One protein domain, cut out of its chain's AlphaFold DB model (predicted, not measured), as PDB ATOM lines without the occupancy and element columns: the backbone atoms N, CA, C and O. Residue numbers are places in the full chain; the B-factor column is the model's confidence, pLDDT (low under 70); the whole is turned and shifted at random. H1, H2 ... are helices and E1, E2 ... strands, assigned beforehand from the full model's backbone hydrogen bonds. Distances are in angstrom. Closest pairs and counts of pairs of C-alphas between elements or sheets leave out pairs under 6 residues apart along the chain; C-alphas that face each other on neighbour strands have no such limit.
ATOM      1  N   SER A   6      27.082  61.878  12.535       95.81
ATOM      2  CA  SER A   6      27.890  62.492  13.596       95.81
ATOM      3  C   SER A   6      29.359  62.076  13.532       95.81
ATOM      4  O   SER A   6      30.236  62.923  13.668       95.81
ATOM      5  N   ALA A   7      29.638  60.787  13.307       95.81
ATOM      6  CA  ALA A   7      31.014  60.315  13.157       95.81
ATOM      7  C   ALA A   7      31.654  60.832  11.862       95.81
ATOM      8  O   ALA A   7      32.832  61.171  11.865       95.81
ATOM      9  N   PHE A   8      30.882  60.910  10.774       97.19
ATOM     10  CA  PHE A   8      31.357  61.470   9.511       97.19
ATOM     11  C   PHE A   8      31.757  62.938   9.671       97.19
ATOM     12  O   PHE A   8      32.907  63.269   9.420       97.19
ATOM     13  N   SER A   9      30.865  63.790  10.187       96.56
ATOM     14  CA  SER A   9      31.143  65.220  10.385       96.56
ATOM     15  C   SER A   9      32.297  65.484  11.351       96.56
ATOM     16  O   SER A   9      33.001  66.476  11.217       96.56
ATOM     17  N   LEU A  10      32.523  64.606  12.333       96.31
ATOM     18  CA  LEU A  10      33.682  64.730  13.222       96.31
ATOM     19  C   LEU A  10      35.003  64.440  12.495       96.31
ATOM     20  O   LEU A  10      36.036  65.011  12.841       96.31
ATOM     21  N   LEU A  11      34.980  63.521  11.531       96.50
ATOM     22  CA  LEU A  11      36.174  63.053  10.840       96.50
ATOM     23  C   LEU A  11      36.417  63.773   9.511       96.50
ATOM     24  O   LEU A  11      37.542  63.729   9.039       96.50
ATOM     25  N   GLU A  12      35.429  64.441   8.909       96.69
ATOM     26  CA  GLU A  12      35.554  65.032   7.560       96.69
ATOM     27  C   GLU A  12      36.635  66.110   7.440       96.69
ATOM     28  O   GLU A  12      37.140  66.363   6.354       96.69
ATOM     29  N   VAL A  13      37.032  66.707   8.562       96.12
ATOM     30  CA  VAL A  13      38.129  67.681   8.638       96.12
ATOM     31  C   VAL A  13      39.521  67.037   8.592       96.12
ATOM     32  O   VAL A  13      40.526  67.742   8.585       96.12
ATOM     33  N   ARG A  14      39.606  65.703   8.639       96.25
ATOM     34  CA  ARG A  14      40.860  64.945   8.634       96.25
ATOM     35  C   ARG A  14      41.283  64.655   7.200       96.25
ATOM     36  O   ARG A  14      40.613  63.915   6.493       96.25
ATOM     37  N   GLU A  15      42.434  65.185   6.802       94.38
ATOM     38  CA  GLU A  15      43.002  64.960   5.465       94.38
ATOM     39  C   GLU A  15      43.706  63.596   5.331       94.38
ATOM     40  O   GLU A  15      43.970  63.134   4.227       94.38
ATOM     41  N   ASP A  16      43.992  62.924   6.451       95.56
ATOM     42  CA  ASP A  16      44.674  61.625   6.508       95.56
ATOM     43  C   ASP A  16      43.722  60.419   6.416       95.56
ATOM     44  O   ASP A  16      44.139  59.280   6.637       95.56
ATOM     45  N   CYS A  17      42.437  60.639   6.114       93.38
ATOM     46  CA  CYS A  17      41.433  59.582   6.061       93.38
ATOM     47  C   CYS A  17      40.431  59.783   4.920       93.38
ATOM     48  O   CYS A  17      39.747  60.799   4.845       93.38
ATOM     49  N   GLU A  18      40.263  58.760   4.081       94.31
ATOM     50  CA  GLU A  18      39.144  58.709   3.141       94.31
ATOM     51  C   GLU A  18      37.869  58.233   3.844       94.31
ATOM     52  O   GLU A  18      37.794  57.135   4.413       94.31
ATOM     53  N   LEU A  19      36.823  59.058   3.786       94.69
ATOM     54  CA  LEU A  19      35.553  58.775   4.442       94.69
ATOM     55  C   LEU A  19      34.465  58.399   3.444       94.69
ATOM     56  O   LEU A  19      34.100  59.155   2.552       94.69
ATOM     57  N   CYS A  20      33.865  57.236   3.681       94.50
ATOM     58  CA  CYS A  20      32.652  56.789   3.007       94.50
ATOM     59  C   CYS A  20      31.489  56.789   4.010       94.50
ATOM     60  O   CYS A  20      31.491  55.995   4.959       94.50
ATOM     61  N   LEU A  21      30.517  57.682   3.814       95.75
ATOM     62  CA  LEU A  21      29.238  57.667   4.522       95.75
ATOM     63  C   LEU A  21      28.263  56.774   3.758       95.75
ATOM     64  O   LEU A  21      27.975  57.035   2.591       95.75
ATOM     65  N   VAL A  22      27.738  55.733   4.404       94.44
ATOM     66  CA  VAL A  22      26.688  54.928   3.772       94.44
ATOM     67  C   VAL A  22      25.377  55.712   3.749       94.44
ATOM     68  O   VAL A  22      24.989  56.325   4.743       94.44
ATOM     69  N   GLY A  23      24.709  55.698   2.596       92.00
ATOM     70  CA  GLY A  23      23.389  56.298   2.417       92.00
ATOM     71  C   GLY A  23      22.265  55.428   2.980       92.00
ATOM     72  O   GLY A  23      22.498  54.482   3.727       92.00
ATOM     73  N   GLY A  24      21.023  55.735   2.603       95.69
ATOM     74  CA  GLY A  24      19.826  55.009   3.034       95.69
ATOM     75  C   GLY A  24      18.859  55.894   3.813       95.69
ATOM     76  O   GLY A  24      18.781  57.102   3.593       95.69
ATOM     77  N   MET A  25      18.095  55.293   4.724       97.19
ATOM     78  CA  MET A  25      17.104  56.018   5.518       97.19
ATOM     79  C   MET A  25      17.767  56.694   6.713       97.19
ATOM     80  O   MET A  25      18.282  56.027   7.610       97.19
ATOM     81  N   TYR A  26      17.721  58.023   6.750       97.38
ATOM     82  CA  TYR A  26      18.269  58.796   7.857       97.38
ATOM     83  C   TYR A  26      17.353  58.758   9.088       97.38
ATOM     84  O   TYR A  26      16.221  59.248   9.071       97.38
ATOM     85  N   ARG A  27      17.862  58.227  10.202       96.06
ATOM     86  CA  ARG A  27      17.196  58.253  11.505       96.06
ATOM     87  C   ARG A  27      17.709  59.409  12.348       96.06
ATOM     88  O   ARG A  27      18.749  59.326  12.997       96.06
ATOM     89  N   ARG A  28      16.891  60.459  12.436       95.75
ATOM     90  CA  ARG A  28      17.211  61.693  13.171       95.75
ATOM     91  C   ARG A  28      17.575  61.480  14.645       95.75
ATOM     92  O   ARG A  28      18.413  62.206  15.158       95.75
ATOM     93  N   ARG A  29      16.977  60.493  15.327       94.81
ATOM     94  CA  ARG A  29      17.215  60.242  16.764       94.81
ATOM     95  C   ARG A  29      18.675  59.911  17.086       94.81
ATOM     96  O   ARG A  29      19.138  60.255  18.164       94.81
ATOM     97  N   THR A  30      19.364  59.221  16.185       94.25
ATOM     98  CA  THR A  30      20.746  58.752  16.383       94.25
ATOM     99  C   THR A  30      21.702  59.271  15.319       94.25
ATOM    100  O   THR A  30      22.867  58.887  15.303       94.25
ATOM    101  N   ALA A  31      21.206  60.148  14.439       96.62
ATOM    102  CA  ALA A  31      21.926  60.676  13.291       96.62
ATOM    103  C   ALA A  31      22.599  59.569  12.458       96.62
ATOM    104  O   ALA A  31      23.752  59.697  12.046       96.62
ATOM    105  N   ALA A  32      21.883  58.464  12.240       96.88
ATOM    106  CA  ALA A  32      22.408  57.278  11.575       96.88
ATOM    107  C   ALA A  32      21.579  56.897  10.346       96.88
ATOM    108  O   ALA A  32      20.354  57.009  10.353       96.88
ATOM    109  N   PHE A  33      22.249  56.407   9.311       97.88
ATOM    110  CA  PHE A  33      21.640  55.827   8.123       97.88
ATOM    111  C   PHE A  33      21.411  54.328   8.331       97.88
ATOM    112  O   PHE A  33      22.280  53.614   8.842       97.88
ATOM    113  N   VAL A  34      20.220  53.860   7.966       97.50
ATOM    114  CA  VAL A  34      19.799  52.461   8.105       97.50
ATOM    115  C   VAL A  34      18.992  51.994   6.890       97.50
ATOM    116  O   VAL A  34      18.683  52.771   5.981       97.50
ATOM    117  N   GLY A  35      18.590  50.723   6.915       97.19
ATOM    118  CA  GLY A  35      17.707  50.122   5.925       97.19
ATOM    119  C   GLY A  35      18.446  49.485   4.750       97.19
ATOM    120  O   GLY A  35      19.677  49.508   4.714       97.19
ATOM    121  N   PRO A  36      17.704  48.942   3.768       96.50
ATOM    122  CA  PRO A  36      18.260  48.045   2.755       96.50
ATOM    123  C   PRO A  36      19.456  48.624   1.994       96.50
ATOM    124  O   PRO A  36      20.465  47.952   1.854       96.50
ATOM    125  N   MET A  37      19.403  49.902   1.606       95.88
ATOM    126  CA  MET A  37      20.508  50.561   0.899       95.88
ATOM    127  C   MET A  37      21.788  50.661   1.746       95.88
ATOM    128  O   MET A  37      22.883  50.427   1.239       95.88
ATOM    129  N   ALA A  38      21.660  50.986   3.037       96.38
ATOM    130  CA  ALA A  38      22.797  51.029   3.957       96.38
ATOM    131  C   ALA A  38      23.371  49.620   4.173       96.38
ATOM    132  O   ALA A  38      24.587  49.429   4.181       96.38
ATOM    133  N   GLU A  39      22.489  48.628   4.321       95.75
ATOM    134  CA  GLU A  39      22.869  47.224   4.457       95.75
ATOM    135  C   GLU A  39      23.595  46.706   3.209       95.75
ATOM    136  O   GLU A  39      24.619  46.041   3.330       95.75
ATOM    137  N   ASP A  40      23.122  47.033   2.008       94.88
ATOM    138  CA  ASP A  40      23.753  46.603   0.758       94.88
ATOM    139  C   ASP A  40      25.131  47.240   0.568       94.88
ATOM    140  O   ASP A  40      26.081  46.545   0.203       94.88
ATOM    141  N   ALA A  41      25.289  48.519   0.920       93.12
ATOM    142  CA  ALA A  41      26.601  49.164   0.944       93.12
ATOM    143  C   ALA A  41      27.567  48.444   1.905       93.12
ATOM    144  O   ALA A  41      28.699  48.129   1.539       93.12
ATOM    145  N   LEU A  42      27.108  48.098   3.113       92.88
ATOM    146  CA  LEU A  42      27.875  47.287   4.067       92.88
ATOM    147  C   LEU A  42      28.215  45.891   3.521       92.88
ATOM    148  O   LEU A  42      29.312  45.386   3.763       92.88
ATOM    149  N   ARG A  43      27.307  45.249   2.774       92.38
ATOM    150  CA  ARG A  43      27.552  43.941   2.135       92.38
ATOM    151  C   ARG A  43      28.572  44.022   1.004       92.38
ATOM    152  O   ARG A  43      29.344  43.077   0.863       92.38
ATOM    153  N   ALA A  44      28.623  45.122   0.262       91.56
ATOM    154  CA  ALA A  44      29.544  45.292  -0.859       91.56
ATOM    155  C   ALA A  44      30.988  45.613  -0.432       91.56
ATOM    156  O   ALA A  44      31.926  45.272  -1.146       91.56
ATOM    157  N   LEU A  45      31.183  46.247   0.728       87.56
ATOM    158  CA  LEU A  45      32.501  46.716   1.169       87.56
ATOM    159  C   LEU A  45      33.275  45.661   1.975       87.56
ATOM    160  O   LEU A  45      32.694  44.912   2.766       87.56
ATOM    161  N   GLY A  46      34.596  45.616   1.795       87.19
ATOM    162  CA  GLY A  46      35.512  44.903   2.689       87.19
ATOM    163  C   GLY A  46      35.778  45.739   3.941       87.19
ATOM    164  O   GLY A  46      36.035  46.936   3.833       87.19
ATOM    165  N   ILE A  47      35.665  45.133   5.123       89.81
ATOM    166  CA  ILE A  47      35.897  45.797   6.410       89.81
ATOM    167  C   ILE A  47      36.778  44.869   7.242       89.81
ATOM    168  O   ILE A  47      36.448  43.699   7.392       89.81
ATOM    169  N   ASP A  48      37.860  45.392   7.811       92.31
ATOM    170  CA  ASP A  48      38.768  44.603   8.659       92.31
ATOM    171  C   ASP A  48      38.424  44.728  10.150       92.31
ATOM    172  O   ASP A  48      38.709  43.851  10.968       92.31
ATOM    173  N   THR A  49      37.825  45.860  10.528       93.31
ATOM    174  CA  THR A  49      37.510  46.213  11.913       93.31
ATOM    175  C   THR A  49      36.184  46.958  12.006       93.31
ATOM    176  O   THR A  49      35.955  47.914  11.267       93.31
ATOM    177  N   ALA A  50      35.332  46.572  12.960       93.94
ATOM    178  CA  ALA A  50      34.078  47.270  13.241       93.94
ATOM    179  C   ALA A  50      34.016  47.791  14.679       93.94
ATOM    180  O   ALA A  50      34.376  47.095  15.630       93.94
ATOM    181  N   PHE A  51      33.472  48.997  14.825       94.31
ATOM    182  CA  PHE A  51      33.122  49.611  16.101       94.31
ATOM    183  C   PHE A  51      31.604  49.752  16.170       94.31
ATOM    184  O   PHE A  51      31.001  50.340  15.271       94.31
ATOM    185  N   ILE A  52      30.979  49.236  17.227       93.31
ATOM    186  CA  ILE A  52      29.543  49.427  17.469       93.31
ATOM    187  C   ILE A  52      29.293  49.958  18.876       93.31
ATOM    188  O   ILE A  52      30.071  49.723  19.800       93.31
ATOM    189  N   GLY A  53      28.179  50.671  19.029       92.25
ATOM    190  CA  GLY A  53      27.653  51.087  20.326       92.25
ATOM    191  C   GLY A  53      26.588  50.133  20.865       92.25
ATOM    192  O   GLY A  53      26.040  49.318  20.125       92.25
ATOM    193  N   ALA A  54      26.237  50.293  22.142       93.62
ATOM    194  CA  ALA A  54      25.136  49.572  22.782       93.62
ATOM    195  C   ALA A  54      24.211  50.491  23.584       93.62
ATOM    196  O   ALA A  54      24.619  51.534  24.104       93.62
ATOM    197  N   ASN A  55      22.958  50.060  23.743       95.81
ATOM    198  CA  ASN A  55      22.028  50.663  24.693       95.81
ATOM    199  C   ASN A  55      21.974  49.900  26.017       95.81
ATOM    200  O   ASN A  55      21.746  50.527  27.049       95.81
ATOM    201  N   GLY A  56      22.183  48.584  26.006       95.19
ATOM    202  CA  GLY A  56      22.162  47.772  27.215       95.19
ATOM    203  C   GLY A  56      23.147  46.620  27.160       95.19
ATOM    204  O   GLY A  56      23.341  46.020  26.102       95.19
ATOM    205  N   ILE A  57      23.754  46.345  28.308       94.69
ATOM    206  CA  ILE A  57      24.606  45.189  28.553       94.69
ATOM    207  C   ILE A  57      24.076  44.501  29.810       94.69
ATOM    208  O   ILE A  57      24.099  45.098  30.888       94.69
ATOM    209  N   LEU A  58      23.597  43.267  29.686       94.75
ATOM    210  CA  LEU A  58      23.090  42.474  30.808       94.75
ATOM    211  C   LEU A  58      23.655  41.060  30.708       94.75
ATOM    212  O   LEU A  58      23.492  40.423  29.679       94.75
ATOM    213  N   ASP A  59      24.347  40.599  31.750       91.31
ATOM    214  CA  ASP A  59      24.945  39.255  31.818       91.31
ATOM    215  C   ASP A  59      25.844  38.894  30.616       91.31
ATOM    216  O   ASP A  59      25.958  37.741  30.211       91.31
ATOM    217  N   GLY A  60      26.502  39.903  30.033       86.62
ATOM    218  CA  GLY A  60      27.339  39.761  28.837       86.62
ATOM    219  C   GLY A  60      26.585  39.896  27.508       86.62
ATOM    220  O   GLY A  60      27.226  40.086  26.474       86.62
ATOM    221  N   ASP A  61      25.251  39.893  27.521       91.56
ATOM    222  CA  ASP A  61      24.437  40.145  26.336       91.56
ATOM    223  C   ASP A  61      24.384  41.636  26.020       91.56
ATOM    224  O   ASP A  61      24.013  42.469  26.850       91.56
ATOM    225  N   VAL A  62      24.707  41.966  24.774       93.88
ATOM    226  CA  VAL A  62      24.678  43.331  24.254       93.88
ATOM    227  C   VAL A  62      23.370  43.543  23.500       93.88
ATOM    228  O   VAL A  62      22.943  42.690  22.727       93.88
ATOM    229  N   SER A  63      22.722  44.688  23.703       95.56
ATOM    230  CA  SER A  63      21.455  45.012  23.047       95.56
ATOM    231  C   SER A  63      21.343  46.480  22.640       95.56
ATOM    232  O   SER A  63      21.891  47.382  23.282       95.56
ATOM    233  N   THR A  64      20.590  46.717  21.567       95.88
ATOM    234  CA  THR A  64      20.200  48.040  21.075       95.88
ATOM    235  C   THR A  64      18.679  48.210  21.095       95.88
ATOM    236  O   THR A  64      17.902  47.253  21.153       95.88
ATOM    237  N   SER A  65      18.242  49.464  21.101       95.31
ATOM    238  CA  SER A  65      16.839  49.858  21.247       95.31
ATOM    239  C   SER A  65      16.045  49.878  19.940       95.31
ATOM    240  O   SER A  65      14.832  50.083  19.977       95.31
ATOM    241  N   ASN A  66      16.694  49.681  18.791       95.88
ATOM    242  CA  ASN A  66      16.053  49.762  17.484       95.88
ATOM    243  C   ASN A  66      16.501  48.629  16.554       95.88
ATOM    244  O   ASN A  66      17.687  48.337  16.444       95.88
ATOM    245  N   MET A  67      15.537  48.021  15.861       96.00
ATOM    246  CA  MET A  67      15.792  46.872  14.994       96.00
ATOM    247  C   MET A  67      16.638  47.222  13.767       96.00
ATOM    248  O   MET A  67      17.518  46.443  13.420       96.00
ATOM    249  N   ASP A  68      16.424  48.379  13.135       95.81
ATOM    250  CA  ASP A  68      17.172  48.763  11.929       95.81
ATOM    251  C   ASP A  68      18.641  49.056  12.252       95.81
ATOM    252  O   ASP A  68      19.543  48.624  11.539       95.81
ATOM    253  N   GLU A  69      18.899  49.731  13.375       95.31
ATOM    254  CA  GLU A  69      20.264  49.894  13.888       95.31
ATOM    255  C   GLU A  69      20.898  48.548  14.228       95.31
ATOM    256  O   GLU A  69      22.048  48.300  13.872       95.31
ATOM    257  N   GLY A  70      20.135  47.666  14.876       95.88
ATOM    258  CA  GLY A  70      20.598  46.330  15.218       95.88
ATOM    259  C   GLY A  70      21.002  45.519  13.993       95.88
ATOM    260  O   GLY A  70      22.057  44.894  14.012       95.88
ATOM    261  N   ARG A  71      20.234  45.588  12.896       95.56
ATOM    262  CA  ARG A  71      20.588  44.936  11.623       95.56
ATOM    263  C   ARG A  71      21.911  45.450  11.068       95.56
ATOM    264  O   ARG A  71      22.764  44.644  10.706       95.56
ATOM    265  N   ILE A  72      22.109  46.768  11.052       95.56
ATOM    266  CA  ILE A  72      23.360  47.382  10.592       95.56
ATOM    267  C   ILE A  72      24.545  46.925  11.449       95.56
ATOM    268  O   ILE A  72      25.570  46.506  10.913       95.56
ATOM    269  N   GLN A  73      24.399  46.956  12.774       94.75
ATOM    270  CA  GLN A  73      25.453  46.555  13.705       94.75
ATOM    271  C   GLN A  73      25.788  45.065  13.591       94.75
ATOM    272  O   GLN A  73      26.964  44.708  13.537       94.75
ATOM    273  N   GLN A  74      24.774  44.198  13.507       94.00
ATOM    274  CA  GLN A  74      24.952  42.758  13.301       94.00
ATOM    275  C   GLN A  74      25.665  42.463  11.978       94.00
ATOM    276  O   GLN A  74      26.575  41.638  11.952       94.00
ATOM    277  N   LEU A  75      25.285  43.151  10.898       93.69
ATOM    278  CA  LEU A  75      25.903  42.992   9.584       93.69
ATOM    279  C   LEU A  75      27.357  43.476   9.563       93.69
ATOM    280  O   LEU A  75      28.220  42.794   9.022       93.69
ATOM    281  N   ALA A  76      27.646  44.629  10.166       92.56
ATOM    282  CA  ALA A  76      29.021  45.107  10.295       92.56
ATOM    283  C   ALA A  76      29.884  44.086  11.054       92.56
ATOM    284  O   ALA A  76      31.026  43.829  10.689       92.56
ATOM    285  N   PHE A  77      29.318  43.459  12.084       91.31
ATOM    286  CA  PHE A  77      30.007  42.480  12.915       91.31
ATOM    287  C   PHE A  77      30.203  41.115  12.263       91.31
ATOM    288  O   PHE A  77      31.210  40.458  12.531       91.31
ATOM    289  N   SER A  78      29.269  40.675  11.419       89.56
ATOM    290  CA  SER A  78      29.368  39.376  10.748       89.56
ATOM    291  C   SER A  78      30.475  39.326   9.695       89.56
ATOM    292  O   SER A  78      30.861  38.235   9.284       89.56
ATOM    293  N   LYS A  79      30.996  40.486   9.280       87.56
ATOM    294  CA  LYS A  79      31.998  40.618   8.216       87.56
ATOM    295  C   LYS A  79      33.425  40.873   8.700       87.56
ATOM    296  O   LYS A  79      34.314  40.935   7.863       87.56
ATOM    297  N   VAL A  80      33.640  41.036  10.007       90.81
ATOM    298  CA  VAL A  80      34.947  41.424  10.561       90.81
ATOM    299  C   VAL A  80      35.461  40.425  11.592       90.81
ATOM    300  O   VAL A  80      34.694  39.875  12.399       90.81
ATOM    301  N   ASP A  81      36.784  40.281  11.626       88.81
ATOM    302  CA  ASP A  81      37.494  39.525  12.659       88.81
ATOM    303  C   ASP A  81      37.736  40.374  13.910       88.81
ATOM    304  O   ASP A  81      37.624  39.888  15.038       88.81
ATOM    305  N   THR A  82      38.010  41.674  13.734       92.25
ATOM    306  CA  THR A  82      38.262  42.590  14.851       92.25
ATOM    307  C   THR A  82      37.016  43.404  15.188       92.25
ATOM    308  O   THR A  82      36.534  44.216  14.398       92.25
ATOM    309  N   ARG A  83      36.495  43.203  16.399       92.00
ATOM    310  CA  ARG A  83      35.215  43.763  16.850       92.00
ATOM    311  C   ARG A  83      35.406  44.580  18.115       92.00
ATOM    312  O   ARG A  83      35.872  44.042  19.115       92.00
ATOM    313  N   TYR A  84      34.992  45.839  18.097       93.62
ATOM    314  CA  TYR A  84      35.027  46.720  19.258       93.62
ATOM    315  C   TYR A  84      33.620  47.108  19.695       93.62
ATOM    316  O   TYR A  84      32.819  47.596  18.894       93.62
ATOM    317  N   LEU A  85      33.339  46.921  20.985       92.50
ATOM    318  CA  LEU A  85      32.157  47.485  21.626       92.50
ATOM    319  C   LEU A  85      32.538  48.750  22.386       92.50
ATOM    320  O   LEU A  85      33.390  48.702  23.276       92.50
ATOM    321  N   ILE A  86      31.864  49.851  22.064       92.31
ATOM    322  CA  ILE A  86      32.006  51.131  22.751       92.31
ATOM    323  C   ILE A  86      30.741  51.374  23.571       92.31
ATOM    324  O   ILE A  86      29.644  51.521  23.029       92.31
ATOM    325  N   ALA A  87      30.882  51.419  24.892       91.31
ATOM    326  CA  ALA A  87      29.769  51.686  25.791       91.31
ATOM    327  C   ALA A  87      30.237  52.450  27.030       91.31
ATOM    328  O   ALA A  87      31.345  52.242  27.524       91.31
ATOM    329  N   ASP A  88      29.370  53.311  27.553       93.00
ATOM    330  CA  ASP A  88      29.575  53.925  28.860       93.00
ATOM    331  C   ASP A  88      29.002  53.025  29.970       93.00
ATOM    332  O   ASP A  88      28.091  52.223  29.739       93.00
ATOM    333  N   SER A  89      29.506  53.162  31.196       93.31
ATOM    334  CA  SER A  89      29.105  52.289  32.311       93.31
ATOM    335  C   SER A  89      27.605  52.328  32.640       93.31
ATOM    336  O   SER A  89      27.087  51.368  33.209       93.31
ATOM    337  N   SER A  90      26.863  53.372  32.239       94.38
ATOM    338  CA  SER A  90      25.410  53.433  32.456       94.38
ATOM    339  C   SER A  90      24.610  52.437  31.613       94.38
ATOM    340  O   SER A  90      23.405  52.295  31.836       94.38
ATOM    341  N   LYS A  91      25.243  51.750  30.650       94.44
ATOM    342  CA  LYS A  91      24.598  50.695  29.852       94.44
ATOM    343  C   LYS A  91      24.506  49.353  30.591       94.44
ATOM    344  O   LYS A  91      23.707  48.513  30.182       94.44
ATOM    345  N   ILE A  92      25.285  49.146  31.656       94.44
ATOM    346  CA  ILE A  92      25.317  47.888  32.421       94.44
ATOM    347  C   ILE A  92      24.004  47.682  33.192       94.44
ATOM    348  O   ILE A  92      23.427  48.631  33.722       94.44
ATOM    349  N   GLY A  93      23.539  46.433  33.260       96.19
ATOM    350  CA  GLY A  93      22.316  46.035  33.961       96.19
ATOM    351  C   GLY A  93      21.037  46.346  33.183       96.19
ATOM    352  O   GLY A  93      19.951  46.345  33.758       96.19
ATOM    353  N   ARG A  94      21.145  46.651  31.883       96.81
ATOM    354  CA  ARG A  94      20.008  47.020  31.029       96.81
ATOM    355  C   ARG A  94      19.889  46.079  29.846       96.81
ATOM    356  O   ARG A  94      20.891  45.687  29.255       96.81
ATOM    357  N   ARG A  95      18.652  45.807  29.440       96.38
ATOM    358  CA  ARG A  95      18.328  45.008  28.258       96.38
ATOM    359  C   ARG A  95      17.346  45.749  27.363       96.38
ATOM    360  O   ARG A  95      16.409  46.377  27.848       96.38
ATOM    361  N   TYR A  96      17.566  45.643  26.060       96.88
ATOM    362  CA  TYR A  96      16.716  46.216  25.026       96.88
ATOM    363  C   TYR A  96      16.234  45.151  24.041       96.88
ATOM    364  O   TYR A  96      16.633  43.988  24.097       96.88
ATOM    365  N   ILE A  97      15.332  45.570  23.153       95.56
ATOM    366  CA  ILE A  97      14.555  44.689  22.280       95.56
ATOM    367  C   ILE A  97      15.382  43.971  21.209       95.56
ATOM    368  O   ILE A  97      14.972  42.907  20.758       95.56
ATOM    369  N   CYS A  98      16.519  44.531  20.790       96.19
ATOM    370  CA  CYS A  98      17.320  43.971  19.710       96.19
ATOM    371  C   CYS A  98      18.662  43.461  20.253       96.19
ATOM    372  O   CYS A  98      19.503  44.281  20.634       96.19
ATOM    373  N   PRO A  99      18.882  42.139  20.325       93.88
ATOM    374  CA  PRO A  99      20.166  41.587  20.737       93.88
ATOM    375  C   PRO A  99      21.230  41.783  19.648       93.88
ATOM    376  O   PRO A  99      20.935  41.759  18.452       93.88
ATOM    377  N   LEU A 100      22.479  41.943  20.065       92.69
ATOM    378  CA  LEU A 100      23.668  41.985  19.215       92.69
ATOM    379  C   LEU A 100      24.545  40.751  19.503       92.69
ATOM    380  O   LEU A 100      24.386  40.122  20.549       92.69
ATOM    381  N   PRO A 101      25.467  40.360  18.603       83.88
ATOM    382  CA  PRO A 101      26.203  39.101  18.738       83.88
ATOM    383  C   PRO A 101      27.046  39.075  20.021       83.88
ATOM    384  O   PRO A 101      27.986  39.836  20.116       83.88
ATOM    385  N   ALA A 102      26.770  38.219  21.007       67.94
ATOM    386  CA  ALA A 102      27.341  38.330  22.364       67.94
ATOM    387  C   ALA A 102      28.851  38.004  22.519       67.94
ATOM    388  O   ALA A 102      29.374  37.998  23.632       67.94
ATOM    389  N   ARG A 103      29.582  37.681  21.440       71.31
ATOM    390  CA  ARG A 103      30.944  37.114  21.526       71.31
ATOM    391  C   ARG A 103      31.935  37.760  20.564       71.31
ATOM    392  O   ARG A 103      31.581  38.219  19.480       71.31
ATOM    393  N   GLY A 104      33.208  37.709  20.957       73.50
ATOM    394  CA  GLY A 104      34.335  38.181  20.147       73.50
ATOM    395  C   GLY A 104      34.596  39.683  20.245       73.50
ATOM    396  O   GLY A 104      35.355  40.209  19.442       73.50
ATOM    397  N   TYR A 105      33.983  40.376  21.208       79.50
ATOM    398  CA  TYR A 105      34.253  41.788  21.452       79.50
ATOM    399  C   TYR A 105      35.605  41.996  22.130       79.50
ATOM    400  O   TYR A 105      35.913  41.380  23.151       79.50
ATOM    401  N   ARG A 106      36.353  42.973  21.631       82.12
ATOM    402  CA  ARG A 106      37.293  43.754  22.429       82.12
ATOM    403  C   ARG A 106      36.501  44.896  23.070       82.12
ATOM    404  O   ARG A 106      35.836  45.666  22.375       82.12
ATOM    405  N   PHE A 107      36.511  44.962  24.398       76.31
ATOM    406  CA  PHE A 107      35.702  45.919  25.151       76.31
ATOM    407  C   PHE A 107      36.502  47.168  25.500       76.31
ATOM    408  O   PHE A 107      37.560  47.069  26.120       76.31
TER     409      PHE A 107
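What this domain is: This is residues 6 to 107 of the 112 residues of the protein "Lactose phosphotransferase system repressor" of Collinsella aerofaciens (UniProt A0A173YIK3). One helix, H3, lies in the middle, with H2 side by side with it on one flank and a small sheet of three strands, E3, E6 and E7, on the other. Two short strand hairpins, E1 with E2 and E4 with E5, stand near H3 outside that sheet, and little H1 lies at the edge, followed by residues 13 to 18, which stick out. The printed part has 102 residues, with three named helices and seven named strands in the order H1 E1 E2 H2 E3 E4 E5 H3 E6 E7, a mixed class; the three-strand sheet, order E3 E6 E7, is parallel, and both hairpins are antiparallel. It is compact, with a radius of gyration of the C-alphas of 13.8 A, yet elongated, spanning 39 by 25 by 25 A.

How they stand to each other: Begin at H1, residues 6 to 11, which touches no helix. Look next at E1, residues 25 to 27, and E2, residues 32 to 34, an antiparallel hairpin with N 25 and O 34 within hydrogen-bond range at 2.9 A; the closest C-alphas of H1 and E2, those of Ser 6 and Ala 32, are 7.8 A apart. H2, residues 36 to 44, touches H3, residues 67 to 78, and H3 touches H2 with its residues 71 to 76 alone; they run the same way at a shallow tilt of 4 degrees, and their closest C-alphas, those of Glu 39 and Ile 72, are 6.2 A apart. Between them in the chain, E3, residues 49 to 53, runs on into E4, residues 56 to 58, at 92 degrees; E4 forms a hairpin with E5, residues 61 to 64, where N 61 and O 58 are 2.8 A apart. H3 is on the sheet, over E3, at a height of 9.7 A, along the strands at 24 degrees to E3 on the local plane; their closest C-alphas, those of Ala 50 and Ala 76, are 6.2 A apart. The inner strand E6, residues 82 to 88, is parallel to E3, with N 84 and O 50 at 2.8 A, and to E7, residues 105 to 107, with N 106 and O 83 at 2.8 A. In H1, H2 and H3 every O i to N i+4 pair is within hydrogen-bond range.

Where its parts are: Find C-alpha 6 at (27.890, 62.492, 13.596), where H1 begins. H2 measures 12.2 A from first to last C-alpha and E3 13.8 A. H3 starts at C-alpha 67, (15.792, 46.872, 14.994), and is 16.1 A long; E6 is 20.0 A. E7 ends at C-alpha 107, (35.702, 45.919, 25.151).

The domain as a whole: The C-alphas farthest apart, those of Glu 15 and Asp 59, are 41.0 A apart. The printed part has no cut. The links H1 to E1 and E6 to E7 are long; in the latter, residues 98 to 99 pair antiparallel with residues 63 to 64 of E5. Mean pLDDT of the printed part is 93.0, and residue 102 is under 70.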